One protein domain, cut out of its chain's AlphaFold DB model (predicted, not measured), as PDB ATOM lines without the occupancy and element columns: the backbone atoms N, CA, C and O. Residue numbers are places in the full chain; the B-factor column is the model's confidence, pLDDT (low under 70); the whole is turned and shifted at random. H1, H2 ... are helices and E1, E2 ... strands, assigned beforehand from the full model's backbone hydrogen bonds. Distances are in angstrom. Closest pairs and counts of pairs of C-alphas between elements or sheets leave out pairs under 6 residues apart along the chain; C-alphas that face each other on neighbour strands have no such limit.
ATOM      1  N   SER A 492     216.512 223.454 222.872       73.62
ATOM      2  CA  SER A 492     217.701 223.319 223.724       73.62
ATOM      3  C   SER A 492     219.030 223.216 222.958       73.62
ATOM      4  O   SER A 492     220.063 223.613 223.492       73.62
ATOM      5  N   VAL A 493     219.012 222.724 221.712       79.62
ATOM      6  CA  VAL A 493     220.194 222.604 220.841       79.62
ATOM      7  C   VAL A 493     220.382 223.875 220.014       79.62
ATOM      8  O   VAL A 493     221.492 224.383 219.924       79.62
ATOM      9  N   GLU A 494     219.300 224.440 219.471       82.00
ATOM     10  CA  GLU A 494     219.339 225.679 218.673       82.00
ATOM     11  C   GLU A 494     219.647 226.941 219.529       82.00
ATOM     12  O   GLU A 494     219.939 228.002 218.986       82.00
ATOM     13  N   ASN A 495     219.625 226.826 220.867       84.19
ATOM     14  CA  ASN A 495     220.107 227.833 221.829       84.19
ATOM     15  C   ASN A 495     221.602 227.676 222.214       84.19
ATOM     16  O   ASN A 495     222.093 228.476 223.012       84.19
ATOM     17  N   ARG A 496     222.321 226.649 221.730       85.88
ATOM     18  CA  ARG A 496     223.755 226.423 222.012       85.88
ATOM     19  C   ARG A 496     224.613 226.747 220.790       85.88
ATOM     20  O   ARG A 496     224.224 226.421 219.671       85.88
ATOM     21  N   SER A 497     225.810 227.305 221.002       89.62
ATOM     22  CA  SER A 497     226.783 227.438 219.912       89.62
ATOM     23  C   SER A 497     227.348 226.070 219.507       89.62
ATOM     24  O   SER A 497     227.453 225.148 220.323       89.62
ATOM     25  N   PHE A 498     227.749 225.939 218.244       89.56
ATOM     26  CA  PHE A 498     228.432 224.748 217.734       89.56
ATOM     27  C   PHE A 498     229.782 224.508 218.431       89.56
ATOM     28  O   PHE A 498     230.111 223.371 218.768       89.56
ATOM     29  N   ILE A 499     230.525 225.581 218.725       87.38
ATOM     30  CA  ILE A 499     231.811 225.511 219.430       87.38
ATOM     31  C   ILE A 499     231.636 224.961 220.851       87.38
ATOM     32  O   ILE A 499     232.409 224.104 221.268       87.38
ATOM     33  N   ASP A 500     230.596 225.371 221.581       86.06
ATOM     34  CA  ASP A 500     230.342 224.847 222.929       86.06
ATOM     35  C   ASP A 500     229.909 223.373 222.918       86.06
ATOM     36  O   ASP A 500     230.088 222.688 223.920       86.06
ATOM     37  N   ILE A 501     229.335 222.869 221.819       85.31
ATOM     38  CA  ILE A 501     229.010 221.439 221.645       85.31
ATOM     39  C   ILE A 501     230.285 220.623 221.381       85.31
ATOM     40  O   ILE A 501     230.441 219.521 221.907       85.31
ATOM     41  N   LEU A 502     231.230 221.160 220.604       81.06
ATOM     42  CA  LEU A 502     232.493 220.475 220.313       81.06
ATOM     43  C   LEU A 502     233.504 220.549 221.468       81.06
ATOM     44  O   LEU A 502     234.189 219.560 221.725       81.06
ATOM     45  N   ARG A 503     233.543 221.652 222.230       79.81
ATOM     46  CA  ARG A 503     234.414 221.810 223.415       79.81
ATOM     47  C   ARG A 503     234.061 220.851 224.566       79.81
ATOM     48  O   ARG A 503     234.882 220.623 225.443       79.81
ATOM     49  N   GLU A 504     232.870 220.247 224.562       75.25
ATOM     50  CA  GLU A 504     232.514 219.147 225.478       75.25
ATOM     51  C   GLU A 504     233.159 217.796 225.092       75.25
ATOM     52  O   GLU A 504     233.063 216.841 225.862       75.25
ATOM     53  N   ASN A 505     233.792 217.694 223.914       63.38
ATOM     54  CA  ASN A 505     234.223 216.425 223.312       63.38
ATOM     55  C   ASN A 505     235.679 216.405 222.794       63.38
ATOM     56  O   ASN A 505     236.166 215.326 222.453       63.38
ATOM     57  N   LEU A 506     236.365 217.552 222.694       58.78
ATOM     58  CA  LEU A 506     237.703 217.684 222.094       58.78
ATOM     59  C   LEU A 506     238.583 218.687 222.862       58.78
ATOM     60  O   LEU A 506     238.166 219.823 223.090       58.78
ATOM     61  N   ASP A 507     239.818 218.284 223.174       59.34
ATOM     62  CA  ASP A 507     240.875 219.144 223.728       59.34
ATOM     63  C   ASP A 507     241.787 219.722 222.617       59.34
ATOM     64  O   ASP A 507     241.972 219.108 221.568       59.34
ATOM     65  N   GLU A 508     242.386 220.891 222.881       58.00
ATOM     66  CA  GLU A 508     243.522 221.499 222.148       58.00
ATOM     67  C   GLU A 508     243.407 221.651 220.605       58.00
ATOM     68  O   GLU A 508     244.361 221.389 219.872       58.00
ATOM     69  N   VAL A 509     242.283 222.175 220.090       61.62
ATOM     70  CA  VAL A 509     242.143 222.606 218.675       61.62
ATOM     71  C   VAL A 509     241.645 224.057 218.579       61.62
ATOM     72  O   VAL A 509     240.832 224.493 219.394       61.62
ATOM     73  N   SER A 510     242.119 224.813 217.579       78.50
ATOM     74  CA  SER A 510     241.683 226.195 217.310       78.50
ATOM     75  C   SER A 510     240.192 226.263 216.963       78.50
ATOM     76  O   SER A 510     239.715 225.514 216.110       78.50
ATOM     77  N   GLU A 511     239.453 227.198 217.568       84.31
ATOM     78  CA  GLU A 511     238.007 227.346 217.336       84.31
ATOM     79  C   GLU A 511     237.665 227.706 215.879       84.31
ATOM     80  O   GLU A 511     236.652 227.243 215.358       84.31
ATOM     81  N   VAL A 512     238.534 228.458 215.190       85.00
ATOM     82  CA  VAL A 512     238.329 228.838 213.781       85.00
ATOM     83  C   VAL A 512     238.518 227.637 212.855       85.00
ATOM     84  O   VAL A 512     237.715 227.415 211.954       85.00
ATOM     85  N   GLU A 513     239.535 226.813 213.107       83.56
ATOM     86  CA  GLU A 513     239.771 225.563 212.372       83.56
ATOM     87  C   GLU A 513     238.620 224.574 212.612       83.56
ATOM     88  O   GLU A 513     238.017 224.066 211.667       83.56
ATOM     89  N   MET A 514     238.257 224.380 213.882       82.25
ATOM     90  CA  MET A 514     237.150 223.532 214.328       82.25
ATOM     91  C   MET A 514     235.800 223.938 213.711       82.25
ATOM     92  O   MET A 514     234.988 223.071 213.383       82.25
ATOM     93  N   PHE A 515     235.552 225.237 213.519       88.00
ATOM     94  CA  PHE A 515     234.362 225.719 212.819       88.00
ATOM     95  C   PHE A 515     234.453 225.504 211.307       88.00
ATOM     96  O   PHE A 515     233.543 224.934 210.699       88.00
ATOM     97  N   CYS A 516     235.529 225.991 210.685       84.62
ATOM     98  CA  CYS A 516     235.598 226.186 209.242       84.62
ATOM     99  C   CYS A 516     235.950 224.921 208.448       84.62
ATOM    100  O   CYS A 516     235.664 224.892 207.250       84.62
ATOM    101  N   TYR A 517     236.514 223.873 209.062       80.31
ATOM    102  CA  TYR A 517     236.778 222.624 208.341       80.31
ATOM    103  C   TYR A 517     235.471 221.924 207.897       80.31
ATOM    104  O   TYR A 517     234.608 221.636 208.734       80.31
ATOM    105  N   PRO A 518     235.302 221.627 206.592       67.50
ATOM    106  CA  PRO A 518     234.172 220.854 206.077       67.50
ATOM    107  C   PRO A 518     234.343 219.348 206.341       67.50
ATOM    108  O   PRO A 518     235.410 218.876 206.726       67.50
ATOM    109  N   SER A 519     233.294 218.563 206.071       55.88
ATOM    110  CA  SER A 519     233.277 217.102 206.267       55.88
ATOM    111  C   SER A 519     234.228 216.304 205.358       55.88
ATOM    112  O   SER A 519     234.485 215.134 205.638       55.88
ATOM    113  N   MET A 520     234.770 216.913 204.298       55.12
ATOM    114  CA  MET A 520     235.870 216.365 203.497       55.12
ATOM    115  C   MET A 520     236.965 217.417 203.314       55.12
ATOM    116  O   MET A 520     236.725 218.468 202.721       55.12
ATOM    117  N   LEU A 521     238.171 217.119 203.800       69.06
ATOM    118  CA  LEU A 521     239.331 218.001 203.668       69.06
ATOM    119  C   LEU A 521     239.877 218.012 202.233       69.06
ATOM    120  O   LEU A 521     239.889 217.002 201.532       69.06
ATOM    121  N   SER A 522     240.348 219.182 201.815       75.75
ATOM    122  CA  SER A 522     240.994 219.432 200.527       75.75
ATOM    123  C   SER A 522     241.937 220.634 200.621       75.75
ATOM    124  O   SER A 522     241.675 221.572 201.380       75.75
ATOM    125  N   ALA A 523     242.945 220.697 199.749       77.38
ATOM    126  CA  ALA A 523     243.861 221.839 199.661       77.38
ATOM    127  C   ALA A 523     243.170 223.179 199.292       77.38
ATOM    128  O   ALA A 523     243.745 224.250 199.494       77.38
ATOM    129  N   ARG A 524     241.931 223.148 198.763       75.56
ATOM    130  CA  ARG A 524     241.086 224.349 198.587       75.56
ATOM    131  C   ARG A 524     240.471 224.784 199.917       75.56
ATOM    132  O   ARG A 524     240.550 225.958 200.261       75.56
ATOM    133  N   SER A 525     239.890 223.850 200.673       76.50
ATOM    134  CA  SER A 525     239.327 224.147 201.998       76.50
ATOM    135  C   SER A 525     240.400 224.516 203.026       76.50
ATOM    136  O   SER A 525     240.153 225.378 203.854       76.50
ATOM    137  N   GLU A 526     241.602 223.943 202.952       83.50
ATOM    138  CA  GLU A 526     242.718 224.291 203.841       83.50
ATOM    139  C   GLU A 526     243.219 225.719 203.593       83.50
ATOM    140  O   GLU A 526     243.359 226.484 204.546       83.50
ATOM    141  N   ARG A 527     243.391 226.124 202.321       83.88
ATOM    142  CA  ARG A 527     243.668 227.528 201.960       83.88
ATOM    143  C   ARG A 527     242.564 228.463 202.465       83.88
ATOM    144  O   ARG A 527     242.866 229.470 203.097       83.88
ATOM    145  N   ALA A 528     241.295 228.099 202.274       83.62
ATOM    146  CA  ALA A 528     240.164 228.889 202.760       83.62
ATOM    147  C   ALA A 528     240.153 229.040 204.297       83.62
ATOM    148  O   ALA A 528     240.048 230.156 204.795       83.62
ATOM    149  N   VAL A 529     240.333 227.949 205.051       87.12
ATOM    150  CA  VAL A 529     240.451 227.972 206.524       87.12
ATOM    151  C   VAL A 529     241.640 228.827 206.966       87.12
ATOM    152  O   VAL A 529     241.508 229.600 207.910       87.12
ATOM    153  N   SER A 530     242.775 228.752 206.262       86.50
ATOM    154  CA  SER A 530     243.952 229.590 206.524       86.50
ATOM    155  C   SER A 530     243.661 231.085 206.328       86.50
ATOM    156  O   SER A 530     244.052 231.902 207.161       86.50
ATOM    157  N   HIS A 531     242.906 231.457 205.287       86.75
ATOM    158  CA  HIS A 531     242.488 232.846 205.069       86.75
ATOM    159  C   HIS A 531     241.545 233.338 206.180       86.75
ATOM    160  O   HIS A 531     241.788 234.402 206.743       86.75
ATOM    161  N   VAL A 532     240.525 232.553 206.563       88.75
ATOM    162  CA  VAL A 532     239.614 232.909 207.674       88.75
ATOM    163  C   VAL A 532     240.374 233.017 209.001       88.75
ATOM    164  O   VAL A 532     240.147 233.954 209.766       88.75
ATOM    165  N   LYS A 533     241.324 232.109 209.259       87.69
ATOM    166  CA  LYS A 533     242.211 232.153 210.428       87.69
ATOM    167  C   LYS A 533     243.024 233.446 210.462       87.69
ATOM    168  O   LYS A 533     242.945 234.154 211.460       87.69
ATOM    169  N   ARG A 534     243.721 233.785 209.371       85.62
ATOM    170  CA  ARG A 534     244.525 235.013 209.252       85.62
ATOM    171  C   ARG A 534     243.682 236.283 209.379       85.62
ATOM    172  O   ARG A 534     244.116 237.246 209.995       85.62
ATOM    173  N   PHE A 535     242.462 236.279 208.848       85.81
ATOM    174  CA  PHE A 535     241.514 237.387 208.995       85.81
ATOM    175  C   PHE A 535     241.046 237.586 210.449       85.81
ATOM    176  O   PHE A 535     240.769 238.706 210.866       85.81
ATOM    177  N   CYS A 536     241.008 236.510 211.241       86.81
ATOM    178  CA  CYS A 536     240.677 236.539 212.667       86.81
ATOM    179  C   CYS A 536     241.909 236.675 213.592       86.81
ATOM    180  O   CYS A 536     241.755 236.635 214.817       86.81
ATOM    181  N   GLU A 537     243.131 236.835 213.068       83.62
ATOM    182  CA  GLU A 537     244.334 237.015 213.895       83.62
ATOM    183  C   GLU A 537     244.266 238.336 214.681       83.62
ATOM    184  O   GLU A 537     244.023 239.407 214.126       83.62
ATOM    185  N   GLY A 538     244.446 238.244 216.006       76.81
ATOM    186  CA  GLY A 538     244.299 239.352 216.961       76.81
ATOM    187  C   GLY A 538     242.860 239.613 217.440       76.81
ATOM    188  O   GLY A 538     242.669 240.089 218.559       76.81
ATOM    189  N   ALA A 539     241.847 239.222 216.661       81.00
ATOM    190  CA  ALA A 539     240.442 239.603 216.855       81.00
ATOM    191  C   ALA A 539     239.825 239.230 218.219       81.00
ATOM    192  O   ALA A 539     238.912 239.915 218.688       81.00
ATOM    193  N   SER A 540     240.326 238.169 218.868       78.00
ATOM    194  CA  SER A 540     239.867 237.703 220.188       78.00
ATOM    195  C   SER A 540     239.954 238.800 221.256       78.00
ATOM    196  O   SER A 540     239.042 238.951 222.064       78.00
ATOM    197  N   PHE A 541     241.008 239.625 221.219       72.81
ATOM    198  CA  PHE A 541     241.257 240.675 222.213       72.81
ATOM    199  C   PHE A 541     240.085 241.665 222.332       72.81
ATOM    200  O   PHE A 541     239.679 242.001 223.444       72.81
ATOM    201  N   ALA A 542     239.492 242.073 221.205       70.88
ATOM    202  CA  ALA A 542     238.365 243.009 221.176       70.88
ATOM    203  C   ALA A 542     237.078 242.431 221.804       70.88
ATOM    204  O   ALA A 542     236.281 243.165 222.393       70.88
ATOM    205  N   LEU A 543     236.886 241.108 221.726       74.44
ATOM    206  CA  LEU A 543     235.738 240.424 222.328       74.44
ATOM    207  C   LEU A 543     235.960 240.120 223.818       74.44
ATOM    208  O   LEU A 543     235.027 240.237 224.614       74.44
ATOM    209  N   ASP A 544     237.188 239.756 224.198       66.38
ATOM    210  CA  ASP A 544     237.496 239.192 225.517       66.38
ATOM    211  C   ASP A 544     237.861 240.251 226.581       66.38
ATOM    212  O   ASP A 544     237.700 240.007 227.780       66.38
ATOM    213  N   VAL A 545     238.369 241.428 226.188       51.41
ATOM    214  CA  VAL A 545     238.983 242.386 227.131       51.41
ATOM    215  C   VAL A 545     238.005 243.443 227.645       51.41
ATOM    216  O   VAL A 545     237.369 244.172 226.887       51.41
ATOM    217  N   CYS A 546     237.934 243.598 228.969       39.00
ATOM    218  CA  CYS A 546     237.250 244.699 229.653       39.00
ATOM    219  C   CYS A 546     238.263 245.708 230.211       39.00
ATOM    220  O   CYS A 546     238.584 245.689 231.396       39.00
ATOM    221  N   VAL A 547     238.728 246.607 229.345       37.34
ATOM    222  CA  VAL A 547     239.478 247.815 229.708       37.34
ATOM    223  C   VAL A 547     238.560 249.016 229.471       37.34
ATOM    224  O   VAL A 547     237.895 249.094 228.439       37.34
ATOM    225  N   PRO A 562     233.344 248.135 213.004       70.31
ATOM    226  CA  PRO A 562     232.250 247.844 212.084       70.31
ATOM    227  C   PRO A 562     230.891 247.938 212.774       70.31
ATOM    228  O   PRO A 562     230.674 247.369 213.851       70.31
ATOM    229  N   GLU A 563     229.956 248.604 212.107       84.31
ATOM    230  CA  GLU A 563     228.593 248.765 212.592       84.31
ATOM    231  C   GLU A 563     227.715 247.564 212.227       84.31
ATOM    232  O   GLU A 563     227.618 247.164 211.067       84.31
ATOM    233  N   ALA A 564     227.025 246.997 213.213       87.56
ATOM    234  CA  ALA A 564     226.127 245.866 213.023       87.56
ATOM    235  C   ALA A 564     224.707 246.135 213.536       87.56
ATOM    236  O   ALA A 564     224.474 246.916 214.459       87.56
ATOM    237  N   TRP A 565     223.743 245.409 212.974       88.56
ATOM    238  CA  TRP A 565     222.335 245.425 213.367       88.56
ATOM    239  C   TRP A 565     221.790 243.996 213.432       88.56
ATOM    240  O   TRP A 565     222.141 243.146 212.611       88.56
ATOM    241  N   VAL A 566     220.930 243.716 214.419       86.69
ATOM    242  CA  VAL A 566     220.338 242.385 214.638       86.69
ATOM    243  C   VAL A 566     218.847 242.494 214.940       86.69
ATOM    244  O   VAL A 566     218.447 243.149 215.907       86.69
ATOM    245  N   SER A 567     218.034 241.763 214.177       82.19
ATOM    246  CA  SER A 567     216.586 241.652 214.370       82.19
ATOM    247  C   SER A 567     216.124 240.196 214.456       82.19
ATOM    248  O   SER A 567     216.322 239.404 213.537       82.19
ATOM    249  N   ASP A 568     215.449 239.862 215.559       76.38
ATOM    250  CA  ASP A 568     214.672 238.627 215.759       76.38
ATOM    251  C   ASP A 568     213.147 238.896 215.617       76.38
ATOM    252  O   ASP A 568     212.329 238.179 216.196       76.38
ATOM    253  N   ARG A 569     212.734 239.964 214.904       61.53
ATOM    254  CA  ARG A 569     211.306 240.323 214.755       61.53
ATOM    255  C   ARG A 569     210.533 239.278 213.940       61.53
ATOM    256  O   ARG A 569     210.891 238.991 212.795       61.53
ATOM    257  N   ASN A 570     209.399 238.838 214.484       52.97
ATOM    258  CA  ASN A 570     208.284 238.244 213.738       52.97
ATOM    259  C   ASN A 570     207.252 239.333 213.406       52.97
ATOM    260  O   ASN A 570     207.180 240.330 214.118       52.97
ATOM    261  N   GLN A 571     206.418 239.133 212.381       42.44
ATOM    262  CA  GLN A 571     205.460 240.156 211.921       42.44
ATOM    263  C   GLN A 571     204.219 240.360 212.829       42.44
ATOM    264  O   GLN A 571     203.484 241.312 212.598       42.44
ATOM    265  N   ASP A 572     203.988 239.519 213.853       37.62
ATOM    266  CA  ASP A 572     202.664 239.388 214.507       37.62
ATOM    267  C   ASP A 572     202.638 239.367 216.062       37.62
ATOM    268  O   ASP A 572     201.661 238.896 216.643       37.62
ATOM    269  N   PHE A 573     203.653 239.871 216.791       36.69
ATOM    270  CA  PHE A 573     203.551 239.976 218.268       36.69
ATOM    271  C   PHE A 573     204.193 241.213 218.912       36.69
ATOM    272  O   PHE A 573     205.384 241.473 218.754       36.69
ATOM    273  N   GLU A 574     203.412 241.878 219.774       37.19
ATOM    274  CA  GLU A 574     203.868 242.878 220.748       37.19
ATOM    275  C   GLU A 574     204.803 242.242 221.799       37.19
ATOM    276  O   GLU A 574     204.363 241.732 222.831       37.19
ATOM    277  N   TYR A 575     206.113 242.300 221.562       38.72
ATOM    278  CA  TYR A 575     207.129 242.139 222.607       38.72
ATOM    279  C   TYR A 575     207.853 243.474 222.826       38.72
ATOM    280  O   TYR A 575     208.051 244.218 221.863       38.72
ATOM    281  N   PRO A 576     208.258 243.807 224.068       43.50
ATOM    282  CA  PRO A 576     209.020 245.023 224.327       43.50
ATOM    283  C   PRO A 576     210.315 245.012 223.508       43.50
ATOM    284  O   PRO A 576     210.979 243.974 223.425       43.50
ATOM    285  N   GLN A 577     210.665 246.161 222.919       49.94
ATOM    286  CA  GLN A 577     211.875 246.291 222.107       49.94
ATOM    287  C   GLN A 577     213.106 245.779 222.883       49.94
ATOM    288  O   GLN A 577     213.208 246.016 224.095       49.94
ATOM    289  N   PRO A 578     214.041 245.066 222.229       52.19
ATOM    290  CA  PRO A 578     215.225 244.559 222.904       52.19
ATOM    291  C   PRO A 578     216.035 245.696 223.532       52.19
ATOM    292  O   PRO A 578     216.289 246.713 222.898       52.19
ATOM    293  N   ASN A 579     216.458 245.520 224.785       52.28
ATOM    294  CA  ASN A 579     217.151 246.556 225.554       52.28
ATOM    295  C   ASN A 579     218.643 246.658 225.156       52.28
ATOM    296  O   ASN A 579     219.533 246.298 225.930       52.28
ATOM    297  N   TYR A 580     218.897 247.043 223.905       62.03
ATOM    298  CA  TYR A 580     220.203 247.324 223.305       62.03
ATOM    299  C   TYR A 580     220.051 248.362 222.168       62.03
ATOM    300  O   TYR A 580     218.967 248.461 221.598       62.03
ATOM    301  N   PRO A 581     221.088 249.163 221.851       63.28
ATOM    302  CA  PRO A 581     220.998 250.202 220.819       63.28
ATOM    303  C   PRO A 581     220.764 249.630 219.410       63.28
ATOM    304  O   PRO A 581     221.097 248.478 219.140       63.28
ATOM    305  N   ARG A 582     220.220 250.463 218.508       72.31
ATOM    306  CA  ARG A 582     219.962 250.121 217.092       72.31
ATOM    307  C   ARG A 582     221.244 249.729 216.348       72.31
ATOM    308  O   ARG A 582     221.199 248.804 215.545       72.31
ATOM    309  N   ILE A 583     222.352 250.406 216.651       81.50
ATOM    310  CA  ILE A 583     223.685 250.153 216.092       81.50
ATOM    311  C   ILE A 583     224.552 249.448 217.146       81.50
ATOM    312  O   ILE A 583     224.584 249.844 218.318       81.50
ATOM    313  N   LEU A 584     225.239 248.386 216.734       84.31
ATOM    314  CA  LEU A 584     226.031 247.493 217.576       84.31
ATOM    315  C   LEU A 584     227.478 247.448 217.069       84.31
ATOM    316  O   LEU A 584     227.711 247.036 215.940       84.31
ATOM    317  N   ASP A 585     228.448 247.786 217.915       83.38
ATOM    318  CA  ASP A 585     229.852 247.415 217.682       83.38
ATOM    319  C   ASP A 585     230.060 245.893 217.821       83.38
ATOM    320  O   ASP A 585     229.166 245.168 218.276       83.38
ATOM    321  N   CYS A 586     231.257 245.393 217.493       83.75
ATOM    322  CA  CYS A 586     231.606 243.967 217.591       83.75
ATOM    323  C   CYS A 586     231.282 243.339 218.957       83.75
ATOM    324  O   CYS A 586     230.858 242.181 219.039       83.75
ATOM    325  N   LYS A 587     231.462 244.093 220.044       84.12
ATOM    326  CA  LYS A 587     231.280 243.607 221.412       84.12
ATOM    327  C   LYS A 587     229.807 243.583 221.805       84.12
ATOM    328  O   LYS A 587     229.339 242.591 222.366       84.12
ATOM    329  N   LYS A 588     229.047 244.625 221.460       86.19
ATOM    330  CA  LYS A 588     227.582 244.664 221.576       86.19
ATOM    331  C   LYS A 588     226.944 243.568 220.720       86.19
ATOM    332  O   LYS A 588     226.059 242.879 221.217       86.19
ATOM    333  N   LEU A 589     227.422 243.354 219.490       88.44
ATOM    334  CA  LEU A 589     226.993 242.278 218.593       88.44
ATOM    335  C   LEU A 589     227.197 240.907 219.249       88.44
ATOM    336  O   LEU A 589     226.236 240.151 219.389       88.44
ATOM    337  N   TYR A 590     228.408 240.609 219.730       89.19
ATOM    338  CA  TYR A 590     228.709 239.350 220.420       89.19
ATOM    339  C   TYR A 590     227.807 239.135 221.651       89.19
ATOM    340  O   TYR A 590     227.189 238.079 221.795       89.19
ATOM    341  N   LEU A 591     227.629 240.167 222.485       86.25
ATOM    342  CA  LEU A 591     226.746 240.144 223.658       86.25
ATOM    343  C   LEU A 591     225.247 240.055 223.314       86.25
ATOM    344  O   LEU A 591     224.451 239.631 224.153       86.25
ATOM    345  N   VAL A 592     224.823 240.468 222.117       85.75
ATOM    346  CA  VAL A 592     223.455 240.267 221.613       85.75
ATOM    347  C   VAL A 592     223.275 238.834 221.123       85.75
ATOM    348  O   VAL A 592     222.301 238.187 221.506       85.75
ATOM    349  N   LEU A 593     224.225 238.311 220.346       88.19
ATOM    350  CA  LEU A 593     224.157 236.966 219.778       88.19
ATOM    351  C   LEU A 593     224.282 235.854 220.835       88.19
ATOM    352  O   LEU A 593     223.639 234.819 220.685       88.19
ATOM    353  N   GLN A 594     225.015 236.087 221.933       85.94
ATOM    354  CA  GLN A 594     225.095 235.185 223.096       85.94
ATOM    355  C   GLN A 594     223.767 235.001 223.863       85.94
ATOM    356  O   GLN A 594     223.644 234.075 224.669       85.94
ATOM    357  N   LYS A 595     222.770 235.880 223.689       83.06
ATOM    358  CA  LYS A 595     221.497 235.781 224.424       83.06
ATOM    359  C   LYS A 595     220.669 234.617 223.879       83.06
ATOM    360  O   LYS A 595     220.466 234.523 222.669       83.06
ATOM    361  N   LYS A 596     220.117 233.785 224.777       76.94
ATOM    362  CA  LYS A 596     219.162 232.718 224.419       76.94
ATOM    363  C   LYS A 596     218.061 233.284 223.520       76.94
ATOM    364  O   LYS A 596     217.261 234.112 223.957       76.94
ATOM    365  N   ARG A 597     218.014 232.808 222.277       75.12
ATOM    366  CA  ARG A 597     217.051 233.227 221.250       75.12
ATOM    367  C   ARG A 597     215.635 232.724 221.551       75.12
ATOM    368  O   ARG A 597     214.649 233.324 221.117       75.12
ATOM    369  N   PHE A 598     215.537 231.652 222.337       76.56
ATOM    370  CA  PHE A 598     214.288 231.022 222.749       76.56
ATOM    371  C   PHE A 598     214.223 230.847 224.275       76.56
ATOM    372  O   PHE A 598     215.197 230.373 224.867       76.56
ATOM    373  N   PRO A 599     213.095 231.181 224.927       70.81
ATOM    374  CA  PRO A 599     212.843 230.809 226.317       70.81
ATOM    375  C   PRO A 599     212.869 229.290 226.539       70.81
ATOM    376  O   PRO A 599     212.377 228.525 225.714       70.81
ATOM    377  N   ASP A 600     213.323 228.852 227.715       65.50
ATOM    378  CA  ASP A 600     213.338 227.430 228.118       65.50
ATOM    379  C   ASP A 600     211.930 226.818 228.320       65.50
ATOM    380  O   ASP A 600     211.795 225.662 228.718       65.50
ATOM    381  N   SER A 601     210.871 227.597 228.077       57.22
ATOM    382  CA  SER A 601     209.459 227.211 228.184       57.22
ATOM    383  C   SER A 601     208.722 227.200 226.837       57.22
ATOM    384  O   SER A 601     207.491 227.175 226.823       57.22
ATOM    385  N   THR A 602     209.430 227.311 225.709       61.00
ATOM    386  CA  THR A 602     208.828 227.265 224.366       61.00
ATOM    387  C   THR A 602     208.555 225.819 223.945       61.00
ATOM    388  O   THR A 602     209.417 224.964 224.098       61.00
ATOM    389  N   SER A 603     207.362 225.549 223.409       56.41
ATOM    390  CA  SER A 603     207.005 224.258 222.805       56.41
ATOM    391  C   SER A 603     207.484 224.166 221.354       56.41
ATOM    392  O   SER A 603     207.222 225.089 220.573       56.41
ATOM    393  N   ASP A 604     208.107 223.041 220.992       54.34
ATOM    394  CA  ASP A 604     208.718 222.793 219.673       54.34
ATOM    395  C   ASP A 604     207.751 223.058 218.488       54.34
ATOM    396  O   ASP A 604     208.163 223.630 217.480       54.34
ATOM    397  N   ASP A 605     206.445 222.794 218.650       48.91
ATOM    398  CA  ASP A 605     205.372 223.091 217.670       48.91
ATOM    399  C   ASP A 605     205.303 224.563 217.192       48.91
ATOM    400  O   ASP A 605     204.684 224.864 216.167       48.91
ATOM    401  N   THR A 606     205.882 225.505 217.945       51.06
ATOM    402  CA  THR A 606     205.660 226.959 217.785       51.06
ATOM    403  C   THR A 606     206.922 227.767 217.462       51.06
ATOM    404  O   THR A 606     206.945 228.987 217.633       51.06
ATOM    405  N   VAL A 607     207.977 227.112 216.962       55.78
ATOM    406  CA  VAL A 607     209.237 227.765 216.556       55.78
ATOM    407  C   VAL A 607     209.112 228.413 215.166       55.78
ATOM    408  O   VAL A 607     209.725 227.999 214.185       55.78
ATOM    409  N   ASP A 608     208.293 229.458 215.087       57.91
ATOM    410  CA  ASP A 608     208.302 230.441 214.002       57.91
ATOM    411  C   ASP A 608     209.159 231.629 214.456       57.91
ATOM    412  O   ASP A 608     208.707 232.402 215.300       57.91
ATOM    413  N   ARG A 609     210.424 231.711 214.006       72.88
ATOM    414  CA  ARG A 609     211.347 232.844 214.250       72.88
ATOM    415  C   ARG A 609     212.403 232.951 213.151       72.88
ATOM    416  O   ARG A 609     213.320 232.124 213.080       72.88
ATOM    417  N   CYS A 610     212.369 234.041 212.388       80.19
ATOM    418  CA  CYS A 610     213.507 234.470 211.567       80.19
ATOM    419  C   CYS A 610     214.542 235.242 212.413       80.19
ATOM    420  O   CYS A 610     214.229 235.733 213.501       80.19
ATOM    421  N   ARG A 611     215.798 235.303 211.962       87.38
ATOM    422  CA  ARG A 611     216.821 236.230 212.478       87.38
ATOM    423  C   ARG A 611     217.492 236.900 211.294       87.38
ATOM    424  O   ARG A 611     217.712 236.262 210.268       87.38
ATOM    425  N   ARG A 612     217.801 238.177 211.438       88.75
ATOM    426  CA  ARG A 612     218.410 239.008 210.407       88.75
ATOM    427  C   ARG A 612     219.591 239.732 211.030       88.75
ATOM    428  O   ARG A 612     219.452 240.286 212.120       88.75
ATOM    429  N   ILE A 613     220.744 239.651 210.379       91.94
ATOM    430  CA  ILE A 613     221.996 240.263 210.814       91.94
ATOM    431  C   ILE A 613     222.559 241.054 209.635       91.94
ATOM    432  O   ILE A 613     222.716 240.513 208.544       91.94
ATOM    433  N   TYR A 614     222.870 242.317 209.873       91.56
ATOM    434  CA  TYR A 614     223.577 243.200 208.951       91.56
ATOM    435  C   TYR A 614     224.893 243.612 209.614       91.56
ATOM    436  O   TYR A 614     224.893 243.879 210.818       91.56
ATOM    437  N   ILE A 615     225.996 243.640 208.863       90.50
ATOM    438  CA  ILE A 615     227.302 244.129 209.330       90.50
ATOM    439  C   ILE A 615     227.954 244.952 208.212       90.50
ATOM    440  O   ILE A 615     228.256 244.402 207.152       90.50
ATOM    441  N   ALA A 616     228.195 246.237 208.469       86.75
ATOM    442  CA  ALA A 616     228.996 247.121 207.630       86.75
ATOM    443  C   ALA A 616     230.494 246.869 207.838       86.75
ATOM    444  O   ALA A 616     230.932 246.643 208.965       86.75
ATOM    445  N   ASN A 617     231.257 246.888 206.744       83.38
ATOM    446  CA  ASN A 617     232.706 246.674 206.660       83.38
ATOM    447  C   ASN A 617     233.240 245.587 207.631       83.38
ATOM    448  O   ASN A 617     234.064 245.881 208.498       83.38
ATOM    449  N   PRO A 618     232.750 244.328 207.542       88.25
ATOM    450  CA  PRO A 618     233.003 243.295 208.549       88.25
ATOM    451  C   PRO A 618     234.492 243.014 208.766       88.25
ATOM    452  O   PRO A 618     235.228 242.781 207.816       88.25
ATOM    453  N   ASN A 619     234.921 242.933 210.026       84.88
ATOM    454  CA  ASN A 619     236.303 242.626 210.394       84.88
ATOM    455  C   ASN A 619     236.420 241.259 211.099       84.88
ATOM    456  O   ASN A 619     235.426 240.578 211.372       84.88
ATOM    457  N   GLY A 620     237.646 240.852 211.441       85.94
ATOM    458  CA  GLY A 620     237.900 239.588 212.141       85.94
ATOM    459  C   GLY A 620     237.115 239.424 213.449       85.94
ATOM    460  O   GLY A 620     236.707 238.313 213.783       85.94
ATOM    461  N   SER A 621     236.850 240.510 214.180       87.12
ATOM    462  CA  SER A 621     236.088 240.481 215.436       87.12
ATOM    463  C   SER A 621     234.591 240.271 215.211       87.12
ATOM    464  O   SER A 621     233.971 239.538 215.982       87.12
ATOM    465  N   SER A 622     234.012 240.824 214.140       90.12
ATOM    466  CA  SER A 622     232.604 240.585 213.790       90.12
ATOM    467  C   SER A 622     232.377 239.157 213.268       90.12
ATOM    468  O   SER A 622     231.419 238.490 213.672       90.12
ATOM    469  N   VAL A 623     233.312 238.633 212.468       92.31
ATOM    470  CA  VAL A 623     233.320 237.232 212.014       92.31
ATOM    471  C   VAL A 623     233.482 236.275 213.196       92.31
ATOM    472  O   VAL A 623     232.716 235.319 213.319       92.31
ATOM    473  N   LEU A 624     234.409 236.554 214.119       90.25
ATOM    474  CA  LEU A 624     234.616 235.738 215.317       90.25
ATOM    475  C   LEU A 624     233.407 235.777 216.270       90.25
ATOM    476  O   LEU A 624     233.070 234.754 216.870       90.25
ATOM    477  N   ALA A 625     232.701 236.910 216.366       91.50
ATOM    478  CA  ALA A 625     231.457 237.023 217.130       91.50
ATOM    479  C   ALA A 625     230.343 236.121 216.566       91.50
ATOM    480  O   ALA A 625     229.659 235.439 217.336       91.50
ATOM    481  N   LEU A 626     230.190 236.056 215.236       94.56
ATOM    482  CA  LEU A 626     229.273 235.120 214.575       94.56
ATOM    483  C   LEU A 626     229.713 233.665 214.790       94.56
ATOM    484  O   LEU A 626     228.920 232.839 215.237       94.56
ATOM    485  N   LEU A 627     230.988 233.358 214.537       93.19
ATOM    486  CA  LEU A 627     231.572 232.017 214.646       93.19
ATOM    487  C   LEU A 627     231.380 231.410 216.046       93.19
ATOM    488  O   LEU A 627     230.928 230.273 216.179       93.19
ATOM    489  N   ARG A 628     231.653 232.195 217.098       90.62
ATOM    490  CA  ARG A 628     231.505 231.789 218.505       90.62
ATOM    491  C   ARG A 628     230.053 231.651 218.982       90.62
ATOM    492  O   ARG A 628     229.840 231.088 220.051       90.62
ATOM    493  N   THR A 629     229.059 232.167 218.254       91.94
ATOM    494  CA  THR A 629     227.637 232.152 218.677       91.94
ATOM    495  C   THR A 629     226.706 231.366 217.753       91.94
ATOM    496  O   THR A 629     225.569 231.082 218.128       91.94
ATOM    497  N   ALA A 630     227.183 230.964 216.576       93.06
ATOM    498  CA  ALA A 630     226.424 230.204 215.594       93.06
ATOM    499  C   ALA A 630     225.894 228.864 216.149       93.06
ATOM    500  O   ALA A 630     226.693 228.031 216.598       93.06
ATOM    501  N   PRO A 631     224.577 228.593 216.071       90.38
ATOM    502  CA  PRO A 631     224.037 227.273 216.363       90.38
ATOM    503  C   PRO A 631     224.399 226.286 215.249       90.38
ATOM    504  O   PRO A 631     224.596 226.662 214.093       90.38
ATOM    505  N   ALA A 632     224.442 224.996 215.589       88.25
ATOM    506  CA  ALA A 632     224.904 223.935 214.689       88.25
ATOM    507  C   ALA A 632     224.162 223.882 213.333       88.25
ATOM    508  O   ALA A 632     224.762 223.515 212.325       88.25
ATOM    509  N   SER A 633     222.896 224.307 213.283       85.81
ATOM    510  CA  SER A 633     222.079 224.408 212.063       85.81
ATOM    511  C   SER A 633     222.555 225.457 211.049       85.81
ATOM    512  O   SER A 633     222.240 225.330 209.872       85.81
ATOM    513  N   GLN A 634     223.300 226.478 211.482       90.69
ATOM    514  CA  GLN A 634     223.707 227.624 210.653       90.69
ATOM    515  C   GLN A 634     225.170 227.544 210.194       90.69
ATOM    516  O   GLN A 634     225.589 228.312 209.330       90.69
ATOM    517  N   VAL A 635     225.944 226.606 210.752       91.62
ATOM    518  CA  VAL A 635     227.394 226.464 210.532       91.62
ATOM    519  C   VAL A 635     227.745 226.369 209.051       91.62
ATOM    520  O   VAL A 635     228.635 227.075 208.598       91.62
ATOM    521  N   GLU A 636     227.042 225.542 208.276       90.12
ATOM    522  CA  GLU A 636     227.361 225.333 206.858       90.12
ATOM    523  C   GLU A 636     227.071 226.576 205.992       90.12
ATOM    524  O   GLU A 636     227.840 226.885 205.080       90.12
ATOM    525  N   GLY A 637     226.029 227.347 206.321       92.19
ATOM    526  CA  GLY A 637     225.766 228.647 205.696       92.19
ATOM    527  C   GLY A 637     226.799 229.709 206.090       92.19
ATOM    528  O   GLY A 637     227.272 230.464 205.246       92.19
ATOM    529  N   LEU A 638     227.220 229.743 207.356       94.88
ATOM    530  CA  LEU A 638     228.240 230.687 207.825       94.88
ATOM    531  C   LEU A 638     229.642 230.346 207.301       94.88
ATOM    532  O   LEU A 638     230.363 231.252 206.900       94.88
ATOM    533  N   ARG A 639     230.004 229.060 207.186       92.06
ATOM    534  CA  ARG A 639     231.195 228.606 206.442       92.06
ATOM    535  C   ARG A 639     231.187 229.137 205.015       92.06
ATOM    536  O   ARG A 639     232.201 229.656 204.563       92.06
ATOM    537  N   GLN A 640     230.051 229.003 204.325       90.69
ATOM    538  CA  GLN A 640     229.878 229.489 202.958       90.69
ATOM    539  C   GLN A 640     230.161 230.995 202.889       90.69
ATOM    540  O   GLN A 640     231.048 231.408 202.147       90.69
ATOM    541  N   LEU A 641     229.482 231.776 203.736       95.12
ATOM    542  CA  LEU A 641     229.619 233.229 203.820       95.12
ATOM    543  C   LEU A 641     231.057 233.667 204.137       95.12
ATOM    544  O   LEU A 641     231.606 234.498 203.423       95.12
ATOM    545  N   PHE A 642     231.686 233.095 205.169       94.25
ATOM    546  CA  PHE A 642     233.046 233.461 205.575       94.25
ATOM    547  C   PHE A 642     234.072 233.148 204.477       94.25
ATOM    548  O   PHE A 642     234.964 233.952 204.233       94.25
ATOM    549  N   VAL A 643     233.952 232.004 203.794       90.75
ATOM    550  CA  VAL A 643     234.892 231.610 202.731       90.75
ATOM    551  C   VAL A 643     234.700 232.429 201.455       90.75
ATOM    552  O   VAL A 643     235.693 232.790 200.826       90.75
ATOM    553  N   ASP A 644     233.457 232.731 201.073       91.81
ATOM    554  CA  ASP A 644     233.175 233.541 199.883       91.81
ATOM    555  C   ASP A 644     233.570 235.021 200.102       91.81
ATOM    556  O   ASP A 644     234.129 235.638 199.195       91.81
ATOM    557  N   TYR A 645     233.367 235.552 201.318       92.75
ATOM    558  CA  TYR A 645     233.743 236.918 201.714       92.75
ATOM    559  C   TYR A 645     235.260 237.111 201.879       92.75
ATOM    560  O   TYR A 645     235.838 238.053 201.333       92.75
ATOM    561  N   ILE A 646     235.927 236.221 202.629       91.06
ATOM    562  CA  ILE A 646     237.324 236.419 203.068       91.06
ATOM    563  C   ILE A 646     238.345 236.045 201.970       91.06
ATOM    564  O   ILE A 646     239.547 236.273 202.106       91.06
ATOM    565  N   LYS A 647     237.891 235.491 200.839       87.56
ATOM    566  CA  LYS A 647     238.739 235.232 199.667       87.56
ATOM    567  C   LYS A 647     239.317 236.563 199.134       87.56
ATOM    568  O   LYS A 647     238.515 237.413 198.760       87.56
ATOM    569  N   PRO A 648     240.655 236.744 199.042       81.38
ATOM    570  CA  PRO A 648     241.260 238.036 198.682       81.38
ATOM    571  C   PRO A 648     240.754 238.617 197.357       81.38
ATOM    572  O   PRO A 648     240.348 239.773 197.329       81.38
ATOM    573  N   ALA A 649     240.697 237.785 196.310       84.75
ATOM    574  CA  ALA A 649     239.994 238.063 195.057       84.75
ATOM    575  C   ALA A 649     238.604 237.385 195.094       84.75
ATOM    576  O   ALA A 649     238.525 236.176 194.832       84.75
ATOM    577  N   PRO A 650     237.521 238.074 195.493       88.69
ATOM    578  CA  PRO A 650     236.174 237.503 195.554       88.69
ATOM    579  C   PRO A 650     235.663 237.031 194.176       88.69
ATOM    580  O   PRO A 650     235.978 237.594 193.137       88.69
ATOM    581  N   GLU A 651     234.862 235.960 194.153       89.62
ATOM    582  CA  GLU A 651     234.232 235.437 192.927       89.62
ATOM    583  C   GLU A 651     232.733 235.777 192.901       89.62
ATOM    584  O   GLU A 651     232.073 235.628 193.938       89.62
ATOM    585  N   PRO A 652     232.162 236.165 191.742       94.88
ATOM    586  CA  PRO A 652     230.729 236.364 191.612       94.88
ATOM    587  C   PRO A 652     229.980 235.035 191.691       94.88
ATOM    588  O   PRO A 652     230.378 234.015 191.113       94.88
ATOM    589  N   LYS A 653     228.872 235.045 192.430       94.56
ATOM    590  CA  LYS A 653     228.133 233.842 192.802       94.56
ATOM    591  C   LYS A 653     226.711 234.192 193.216       94.56
ATOM    592  O   LYS A 653     226.510 235.082 194.033       94.56
ATOM    593  N   ILE A 654     225.740 233.438 192.722       95.62
ATOM    594  CA  ILE A 654     224.370 233.385 193.241       95.62
ATOM    595  C   ILE A 654     223.999 231.904 193.196       95.62
ATOM    596  O   ILE A 654     224.149 231.294 192.141       95.62
ATOM    597  N   ILE A 655     223.622 231.304 194.329       92.44
ATOM    598  CA  ILE A 655     223.235 229.886 194.400       92.44
ATOM    599  C   ILE A 655     222.089 229.652 195.387       92.44
ATOM    600  O   ILE A 655     222.025 230.277 196.448       92.44
ATOM    601  N   LEU A 656     221.254 228.658 195.079       92.31
ATOM    602  CA  LEU A 656     220.394 227.969 196.038       92.31
ATOM    603  C   LEU A 656     220.830 226.501 196.125       92.31
ATOM    604  O   LEU A 656     220.684 225.762 195.156       92.31
ATOM    605  N   ARG A 657     221.344 226.061 197.280       90.12
ATOM    606  CA  ARG A 657     221.676 224.649 197.528       90.12
ATOM    607  C   ARG A 657     220.982 224.098 198.765       90.12
ATOM    608  O   ARG A 657     220.648 224.828 199.693       90.12
ATOM    609  N   GLU A 658     220.817 222.785 198.785       87.94
ATOM    610  CA  GLU A 658     220.452 222.031 199.983       87.94
ATOM    611  C   GLU A 658     221.721 221.436 200.615       87.94
ATOM    612  O   GLU A 658     222.761 221.299 199.961       87.94
ATOM    613  N   SER A 659     221.664 221.124 201.907       85.31
ATOM    614  CA  SER A 659     222.743 220.467 202.638       85.31
ATOM    615  C   SER A 659     222.175 219.524 203.690       85.31
ATOM    616  O   SER A 659     221.373 219.939 204.524       85.31
ATOM    617  N   ASP A 660     222.654 218.279 203.713       84.44
ATOM    618  CA  ASP A 660     222.293 217.274 204.725       84.44
ATOM    619  C   ASP A 660     222.831 217.604 206.136       84.44
ATOM    620  O   ASP A 660     222.567 216.887 207.106       84.44
ATOM    621  N   TRP A 661     223.603 218.691 206.273       83.88
ATOM    622  CA  TRP A 661     224.219 219.110 207.527       83.88
ATOM    623  C   TRP A 661     223.184 219.311 208.649       83.88
ATOM    624  O   TRP A 661     222.151 219.957 208.476       83.88
ATOM    625  N   TRP A 662     223.485 218.744 209.822       78.12
ATOM    626  CA  TRP A 662     222.731 218.872 211.079       78.12
ATOM    627  C   TRP A 662     221.200 218.664 210.982       78.12
ATOM    628  O   TRP A 662     220.411 219.337 211.662       78.12
ATOM    629  N   GLY A 663     220.793 217.694 210.155       72.75
ATOM    630  CA  GLY A 663     219.397 217.281 209.970       72.75
ATOM    631  C   GLY A 663     218.706 217.873 208.741       72.75
ATOM    632  O   GLY A 663     217.485 217.777 208.651       72.75
ATOM    633  N   GLY A 664     219.464 218.465 207.815       79.44
ATOM    634  CA  GLY A 664     218.941 219.086 206.602       79.44
ATOM    635  C   GLY A 664     218.723 220.589 206.770       79.44
ATOM    636  O   GLY A 664     218.039 221.032 207.693       79.44
ATOM    637  N   CYS A 665     219.288 221.381 205.863       87.00
ATOM    638  CA  CYS A 665     219.042 222.817 205.745       87.00
ATOM    639  C   CYS A 665     219.119 223.272 204.281       87.00
ATOM    640  O   CYS A 665     219.823 222.677 203.461       87.00
ATOM    641  N   PHE A 666     218.407 224.348 203.948       91.75
ATOM    642  CA  PHE A 666     218.645 225.087 202.708       91.75
ATOM    643  C   PHE A 666     219.699 226.174 202.948       91.75
ATOM    644  O   PHE A 666     219.824 226.699 204.056       91.75
ATOM    645  N   ILE A 667     220.432 226.542 201.902       93.88
ATOM    646  CA  ILE A 667     221.364 227.670 201.873       93.88
ATOM    647  C   ILE A 667     221.135 228.403 200.553       93.88
ATOM    648  O   ILE A 667     221.486 227.898 199.486       93.88
ATOM    649  N   PHE A 668     220.559 229.601 200.622       95.31
ATOM    650  CA  PHE A 668     220.668 230.570 199.537       95.31
ATOM    651  C   PHE A 668     221.813 231.523 199.872       95.31
ATOM    652  O   PHE A 668     221.868 232.045 200.986       95.31
ATOM    653  N   SER A 669     222.710 231.781 198.926       95.81
ATOM    654  CA  SER A 669     223.807 232.730 199.130       95.81
ATOM    655  C   SER A 669     224.196 233.431 197.839       95.81
ATOM    656  O   SER A 669     224.308 232.770 196.800       95.81
ATOM    657  N   PHE A 670     224.488 234.728 197.926       96.88
ATOM    658  CA  PHE A 670     225.179 235.457 196.868       96.88
ATOM    659  C   PHE A 670     226.485 236.073 197.368       96.88
ATOM    660  O   PHE A 670     226.640 236.374 198.548       96.88
ATOM    661  N   ASN A 671     227.423 236.247 196.448       96.50
ATOM    662  CA  ASN A 671     228.680 236.950 196.637       96.50
ATOM    663  C   ASN A 671     228.887 237.784 195.375       96.50
ATOM    664  O   ASN A 671     228.987 237.219 194.287       96.50
ATOM    665  N   LEU A 672     228.846 239.107 195.497       96.19
ATOM    666  CA  LEU A 672     228.791 240.026 194.362       96.19
ATOM    667  C   LEU A 672     229.978 240.992 194.462       96.19
ATOM    668  O   LEU A 672     229.871 241.998 195.166       96.19
ATOM    669  N   PRO A 673     231.127 240.668 193.843       94.00
ATOM    670  CA  PRO A 673     232.253 241.580 193.768       94.00
ATOM    671  C   PRO A 673     231.943 242.737 192.817       94.00
ATOM    672  O   PRO A 673     231.299 242.555 191.779       94.00
ATOM    673  N   PHE A 674     232.417 243.923 193.171       92.69
ATOM    674  CA  PHE A 674     232.269 245.141 192.389       92.69
ATOM    675  C   PHE A 674     233.474 246.063 192.594       92.69
ATOM    676  O   PHE A 674     234.299 245.843 193.478       92.69
ATOM    677  N   PHE A 675     233.577 247.097 191.763       91.94
ATOM    678  CA  PHE A 675     234.549 248.166 191.937       91.94
ATOM    679  C   PHE A 675     233.819 249.460 192.285       91.94
ATOM    680  O   PHE A 675     232.715 249.691 191.790       91.94
ATOM    681  N   PRO A 713     244.425 267.389 192.669       55.00
ATOM    682  CA  PRO A 713     243.294 266.473 192.643       55.00
ATOM    683  C   PRO A 713     243.548 265.337 193.635       55.00
ATOM    684  O   PRO A 713     244.572 264.658 193.547       55.00
ATOM    685  N   ARG A 714     242.622 265.139 194.586       63.16
ATOM    686  CA  ARG A 714     242.743 264.085 195.607       63.16
ATOM    687  C   ARG A 714     243.030 262.741 194.926       63.16
ATOM    688  O   ARG A 714     242.345 262.425 193.948       63.16
ATOM    689  N   PRO A 715     244.001 261.949 195.419       70.12
ATOM    690  CA  PRO A 715     244.408 260.729 194.743       70.12
ATOM    691  C   PRO A 715     243.231 259.753 194.681       70.12
ATOM    692  O   PRO A 715     242.710 259.305 195.704       70.12
ATOM    693  N   ALA A 716     242.789 259.462 193.460       81.00
ATOM    694  CA  ALA A 716     241.679 258.559 193.201       81.00
ATOM    695  C   ALA A 716     242.190 257.117 193.151       81.00
ATOM    696  O   ALA A 716     243.253 256.839 192.589       81.00
ATOM    697  N   PHE A 717     241.419 256.177 193.693       84.44
ATOM    698  CA  PHE A 717     241.756 254.756 193.700       84.44
ATOM    699  C   PHE A 717     240.566 253.900 193.278       84.44
ATOM    700  O   PHE A 717     239.451 254.108 193.746       84.44
ATOM    701  N   LEU A 718     240.825 252.891 192.447       88.44
ATOM    702  CA  LEU A 718     239.892 251.800 192.195       88.44
ATOM    703  C   LEU A 718     240.059 250.801 193.330       88.44
ATOM    704  O   LEU A 718     241.170 250.303 193.530       88.44
ATOM    705  N   HIS A 719     238.989 250.497 194.050       86.88
ATOM    706  CA  HIS A 719     239.008 249.501 195.117       86.88
ATOM    707  C   HIS A 719     237.997 248.393 194.807       86.88
ATOM    708  O   HIS A 719     236.852 248.664 194.444       86.88
ATOM    709  N   GLU A 720     238.431 247.142 194.922       89.56
ATOM    710  CA  GLU A 720     237.580 245.955 194.818       89.56
ATOM    711  C   GLU A 720     236.825 245.751 196.135       89.56
ATOM    712  O   GLU A 720     237.442 245.643 197.189       89.56
ATOM    713  N   ALA A 721     235.499 245.700 196.084       90.00
ATOM    714  CA  ALA A 721     234.622 245.485 197.232       90.00
ATOM    715  C   ALA A 721     233.650 244.328 196.948       90.00
ATOM    716  O   ALA A 721     233.579 243.827 195.821       90.00
ATOM    717  N   VAL A 722     232.911 243.849 197.954       92.44
ATOM    718  CA  VAL A 722     232.025 242.684 197.783       92.44
ATOM    719  C   VAL A 722     230.803 242.700 198.699       92.44
ATOM    720  O   VAL A 722     230.909 242.826 199.916       92.44
ATOM    721  N   TRP A 723     229.631 242.458 198.109       92.88
ATOM    722  CA  TRP A 723     228.411 242.167 198.860       92.88
ATOM    723  C   TRP A 723     228.200 240.665 199.012       92.88
ATOM    724  O   TRP A 723     227.873 239.967 198.048       92.88
ATOM    725  N   SER A 724     228.361 240.168 200.241       95.94
ATOM    726  CA  SER A 724     228.166 238.755 200.584       95.94
ATOM    727  C   SER A 724     226.897 238.580 201.420       95.94
ATOM    728  O   SER A 724     226.750 239.147 202.501       95.94
ATOM    729  N   PHE A 725     225.971 237.761 200.930       96.62
ATOM    730  CA  PHE A 725     224.703 237.448 201.580       96.62
ATOM    731  C   PHE A 725     224.539 235.946 201.744       96.62
ATOM    732  O   PHE A 725     224.834 235.169 200.834       96.62
ATOM    733  N   MET A 726     223.970 235.531 202.870       96.25
ATOM    734  CA  MET A 726     223.545 234.156 203.081       96.25
ATOM    735  C   MET A 726     222.260 234.118 203.903       96.25
ATOM    736  O   MET A 726     222.181 234.734 204.962       96.25
ATOM    737  N   VAL A 727     221.268 233.353 203.442       95.25
ATOM    738  CA  VAL A 727     220.129 232.920 204.258       95.25
ATOM    739  C   VAL A 727     220.064 231.399 204.295       95.25
ATOM    740  O   VAL A 727     219.996 230.726 203.265       95.25
ATOM    741  N   THR A 728     220.072 230.852 205.509       93.94
ATOM    742  CA  THR A 728     219.985 229.413 205.762       93.94
ATOM    743  C   THR A 728     218.898 229.105 206.776       93.94
ATOM    744  O   THR A 728     218.598 229.915 207.655       93.94
ATOM    745  N   GLY A 729     218.275 227.939 206.657       89.69
ATOM    746  CA  GLY A 729     217.197 227.534 207.543       89.69
ATOM    747  C   GLY A 729     216.805 226.078 207.373       89.69
ATOM    748  O   GLY A 729     217.237 225.398 206.443       89.69
ATOM    749  N   LYS A 730     215.957 225.615 208.291       85.06
ATOM    750  CA  LYS A 730     215.359 224.272 208.240       85.06
ATOM    751  C   LYS A 730     213.955 224.299 207.628       85.06
ATOM    752  O   LYS A 730     213.526 223.302 207.065       85.06
ATOM    753  N   SER A 731     213.249 225.430 207.694       83.75
ATOM    754  CA  SER A 731     211.909 225.596 207.112       83.75
ATOM    755  C   SER A 731     211.636 227.049 206.707       83.75
ATOM    756  O   SER A 731     212.365 227.957 207.110       83.75
ATOM    757  N   ASP A 732     210.541 227.293 205.978       83.06
ATOM    758  CA  ASP A 732     210.078 228.651 205.629       83.06
ATOM    759  C   ASP A 732     209.861 229.571 206.855       83.06
ATOM    760  O   ASP A 732     209.905 230.794 206.713       83.06
ATOM    761  N   ARG A 733     209.660 229.002 208.056       78.69
ATOM    762  CA  ARG A 733     209.441 229.727 209.329       78.69
ATOM    763  C   ARG A 733     210.637 229.713 210.295       78.69
ATOM    764  O   ARG A 733     210.631 230.425 211.297       78.69
ATOM    765  N   TYR A 734     211.680 228.930 210.009       84.12
ATOM    766  CA  TYR A 734     212.911 228.912 210.804       84.12
ATOM    767  C   TYR A 734     214.146 229.041 209.914       84.12
ATOM    768  O   TYR A 734     214.652 228.062 209.353       84.12
ATOM    769  N   TRP A 735     214.631 230.279 209.825       88.81
ATOM    770  CA  TRP A 735     215.799 230.671 209.047       88.81
ATOM    771  C   TRP A 735     216.556 231.831 209.694       88.81
ATOM    772  O   TRP A 735     216.100 232.471 210.646       88.81
ATOM    773  N   THR A 736     217.763 232.086 209.207       92.00
ATOM    774  CA  THR A 736     218.607 233.210 209.601       92.00
ATOM    775  C   THR A 736     219.328 233.749 208.377       92.00
ATOM    776  O   THR A 736     219.932 232.980 207.632       92.00
ATOM    777  N   ALA A 737     219.216 235.058 208.164       94.25
ATOM    778  CA  ALA A 737     219.885 235.796 207.105       94.25
ATOM    779  C   ALA A 737     221.017 236.650 207.688       94.25
ATOM    780  O   ALA A 737     220.853 237.264 208.745       94.25
ATOM    781  N   VAL A 738     222.145 236.692 206.984       96.12
ATOM    782  CA  VAL A 738     223.322 237.497 207.312       96.12
ATOM    783  C   VAL A 738     223.780 238.222 206.050       96.12
ATOM    784  O   VAL A 738     223.918 237.595 204.997       96.12
ATOM    785  N   PHE A 739     224.012 239.527 206.162       94.44
ATOM    786  CA  PHE A 739     224.578 240.364 205.109       94.44
ATOM    787  C   PHE A 739     225.861 241.037 205.578       94.44
ATOM    788  O   PHE A 739     225.909 241.602 206.673       94.44
ATOM    789  N   PHE A 740     226.873 240.971 204.722       94.00
ATOM    790  CA  PHE A 740     228.153 241.644 204.851       94.00
ATOM    791  C   PHE A 740     228.210 242.763 203.810       94.00
ATOM    792  O   PHE A 740     228.173 242.508 202.604       94.00
ATOM    793  N   ASP A 741     228.256 243.995 204.307       89.56
ATOM    794  CA  ASP A 741     228.228 245.229 203.532       89.56
ATOM    795  C   ASP A 741     229.627 245.843 203.496       89.56
ATOM    796  O   ASP A 741     229.951 246.724 204.287       89.56
ATOM    797  N   GLU A 742     230.493 245.312 202.631       87.00
ATOM    798  CA  GLU A 742     231.785 245.938 202.356       87.00
ATOM    799  C   GLU A 742     231.572 247.065 201.346       87.00
ATOM    800  O   GLU A 742     231.488 246.828 200.141       87.00
ATOM    801  N   ASN A 743     231.443 248.286 201.859       77.06
ATOM    802  CA  ASN A 743     231.298 249.493 201.065       77.06
ATOM    803  C   ASN A 743     232.080 250.652 201.715       77.06
ATOM    804  O   ASN A 743     231.587 251.267 202.663       77.06
ATOM    805  N   PRO A 744     233.297 250.947 201.226       70.81
ATOM    806  CA  PRO A 744     234.108 252.078 201.672       70.81
ATOM    807  C   PRO A 744     233.889 253.357 200.834       70.81
ATOM    808  O   PRO A 744     234.722 254.260 200.900       70.81
ATOM    809  N   PHE A 745     232.841 253.418 199.995       71.94
ATOM    810  CA  PHE A 745     232.622 254.512 199.032       71.94
ATOM    811  C   PHE A 745     231.547 255.525 199.451       71.94
ATOM    812  O   PHE A 745     231.619 256.677 199.033       71.94
ATOM    813  N   ASP A 746     230.561 255.115 200.253       65.38
ATOM    814  CA  ASP A 746     229.494 256.006 200.724       65.38
ATOM    815  C   ASP A 746     229.957 256.834 201.932       65.38
ATOM    816  O   ASP A 746     230.473 256.278 202.903       65.38
ATOM    817  N   GLU A 747     229.659 258.136 201.934       54.09
ATOM    818  CA  GLU A 747     229.760 258.971 203.144       54.09
ATOM    819  C   GLU A 747     228.543 258.792 204.087       54.09
ATOM    820  O   GLU A 747     228.651 259.062 205.283       54.09
ATOM    821  N   GLU A 748     227.402 258.293 203.585       55.44
ATOM    822  CA  GLU A 748     226.185 258.017 204.371       55.44
ATOM    823  C   GLU A 748     226.114 256.543 204.845       55.44
ATOM    824  O   GLU A 748     225.983 255.629 204.023       55.44
ATOM    825  N   PRO A 749     226.136 256.253 206.161       57.59
ATOM    826  CA  PRO A 749     226.001 254.888 206.664       57.59
ATOM    827  C   PRO A 749     224.542 254.399 206.600       57.59
ATOM    828  O   PRO A 749     223.635 255.027 207.143       57.59
ATOM    829  N   ARG A 750     224.290 253.192 206.060       67.00
ATOM    830  CA  ARG A 750     222.927 252.606 205.922       67.00
ATOM    831  C   ARG A 750     222.116 252.471 207.226       67.00
ATOM    832  O   ARG A 750     220.942 252.097 207.189       67.00
ATOM    833  N   LEU A 751     222.730 252.712 208.383       69.00
ATOM    834  CA  LEU A 751     222.112 252.631 209.705       69.00
ATOM    835  C   LEU A 751     221.666 253.992 210.273       69.00
ATOM    836  O   LEU A 751     221.261 254.028 211.438       69.00
TER     837      LEU A 751
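Overview. This is residues 492 to 547, 562 to 675 and 713 to 751 of the 1155 residues of the protein "COesterase domain-containing protein" of Fusarium sp. AF-6 (UniProt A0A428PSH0). A twisted wall of six strands has its helices over one face, with H7 packed along the strands over E5 and E4, H5 near the edge strand E1, and H6 between these two helices. H1, H2, H3 and H4 make a second tier farther from the sheet, H1 and H4 packing on H6, H3 on H7 and H2 on both H6 and H3. The printed part has 209 residues, with seven named helices and six named strands in the order H1 H2 H3 H4 E1 H5 E2 H6 H7 E3 E4 E5 E6; the class is mixed, helices and strands. The sheet is mixed, in the order E1, E2, E6, E5, E4, E3, with E2 and E6 the parallel pair. The whole is compact, with a radius of gyration of the C-alphas of 17.5 A and spans of 62 by 42 by 42 A.

Along the chain. Begin with the longest strand, E5, residues 717 to 731: find C-alpha 717 at (241.756, 254.756, 193.700), and from there it runs 43.8 A to C-alpha 731 at (211.909, 225.596, 207.112). Beside it look for E4, residues 665 to 675, 32.8 A long, and E6, residues 734 to 741, 23.5 A. Next come E2, residues 609 to 616, 23.6 A, and E3, residues 653 to 659, 17.5 A. E1 is residues 564 to 567. Among the helices, H3, residues 523 to 535, is 18.3 A long, H7, residues 635 to 646, 15.9 A, H6, residues 620 to 629, 14.3 A, and H5, residues 586 to 593, 10.5 A. The shorter ones are H1, residues 498 to 502, beginning at C-alpha 498 (228.432, 224.748, 217.734), H2, residues 511 to 516, and H4, residues 540 to 544.

Arrangement. Start at E5 and E6, an antiparallel hairpin, where N 726 and O 738 are 3.0 A apart, within hydrogen-bond range. E5 and E4 are antiparallel at 170 degrees, with N 670 and O 725 at 3.0 A. E4 and the edge strand E3 form another hairpin, with N 655 and O 669 at 3.0 A. On the other side of E6, E2 is parallel to it at 8 degrees, with N 613 and O 737 at 2.9 A. E2 and the edge strand E1 are antiparallel, with N 565 and O 614 at 2.9 A. H5 and H7 are on one face of this sheet, two layers, one of strands and one of helices. H7 lies over E5 and E4 at a height over the sheet of 8.0 A and runs along the strands, at 4 degrees to E5 on the local plane; the C-alphas of Gly 637 and Thr 728 are the closest of H7 and E5, 5.8 A apart. H6 only grazes the sheet, with residues 622 to 626. H6 touches H5 at a shallow tilt of 15 degrees, the same way, closest at the C-alphas of Tyr 590 and Ala 625, 4.9 A. H6 also touches H1, at Ile 499 and Arg 628, closest C-alphas 6.4 A apart, and H4, at Ala 542 and Ser 621, closest C-alphas 6.7 A apart. H2 touches H6 about perpendicular at 87 degrees, closest at the C-alphas of Phe 515 and Leu 627, 7.1 A. H3 touches H7 at 75 degrees, about perpendicular, closest at the C-alphas of Ala 528 and Val 643, 5.9 A; H7 touches H3 with its residues 642 to 646 alone. In the seven helices every O i to N i+4 pair is within hydrogen-bond range.

Size, cuts and confidence. The two C-alphas farthest apart, Ser 603 and Pro 713, are 63.3 A from each other. Look for two cuts: residues 548 to 561 are not printed, a gap of 19.0 A between C-alphas 547 and 562, and residues 676 to 712 are not printed, a gap of 20.3 A between C-alphas 675 and 713. The links E1 to H5 and H5 to E2 are long. The mean pLDDT of the printed part is 79.8, and 43 residues are under 70, among them 569 to 581, 600 to 608 and 746 to 751.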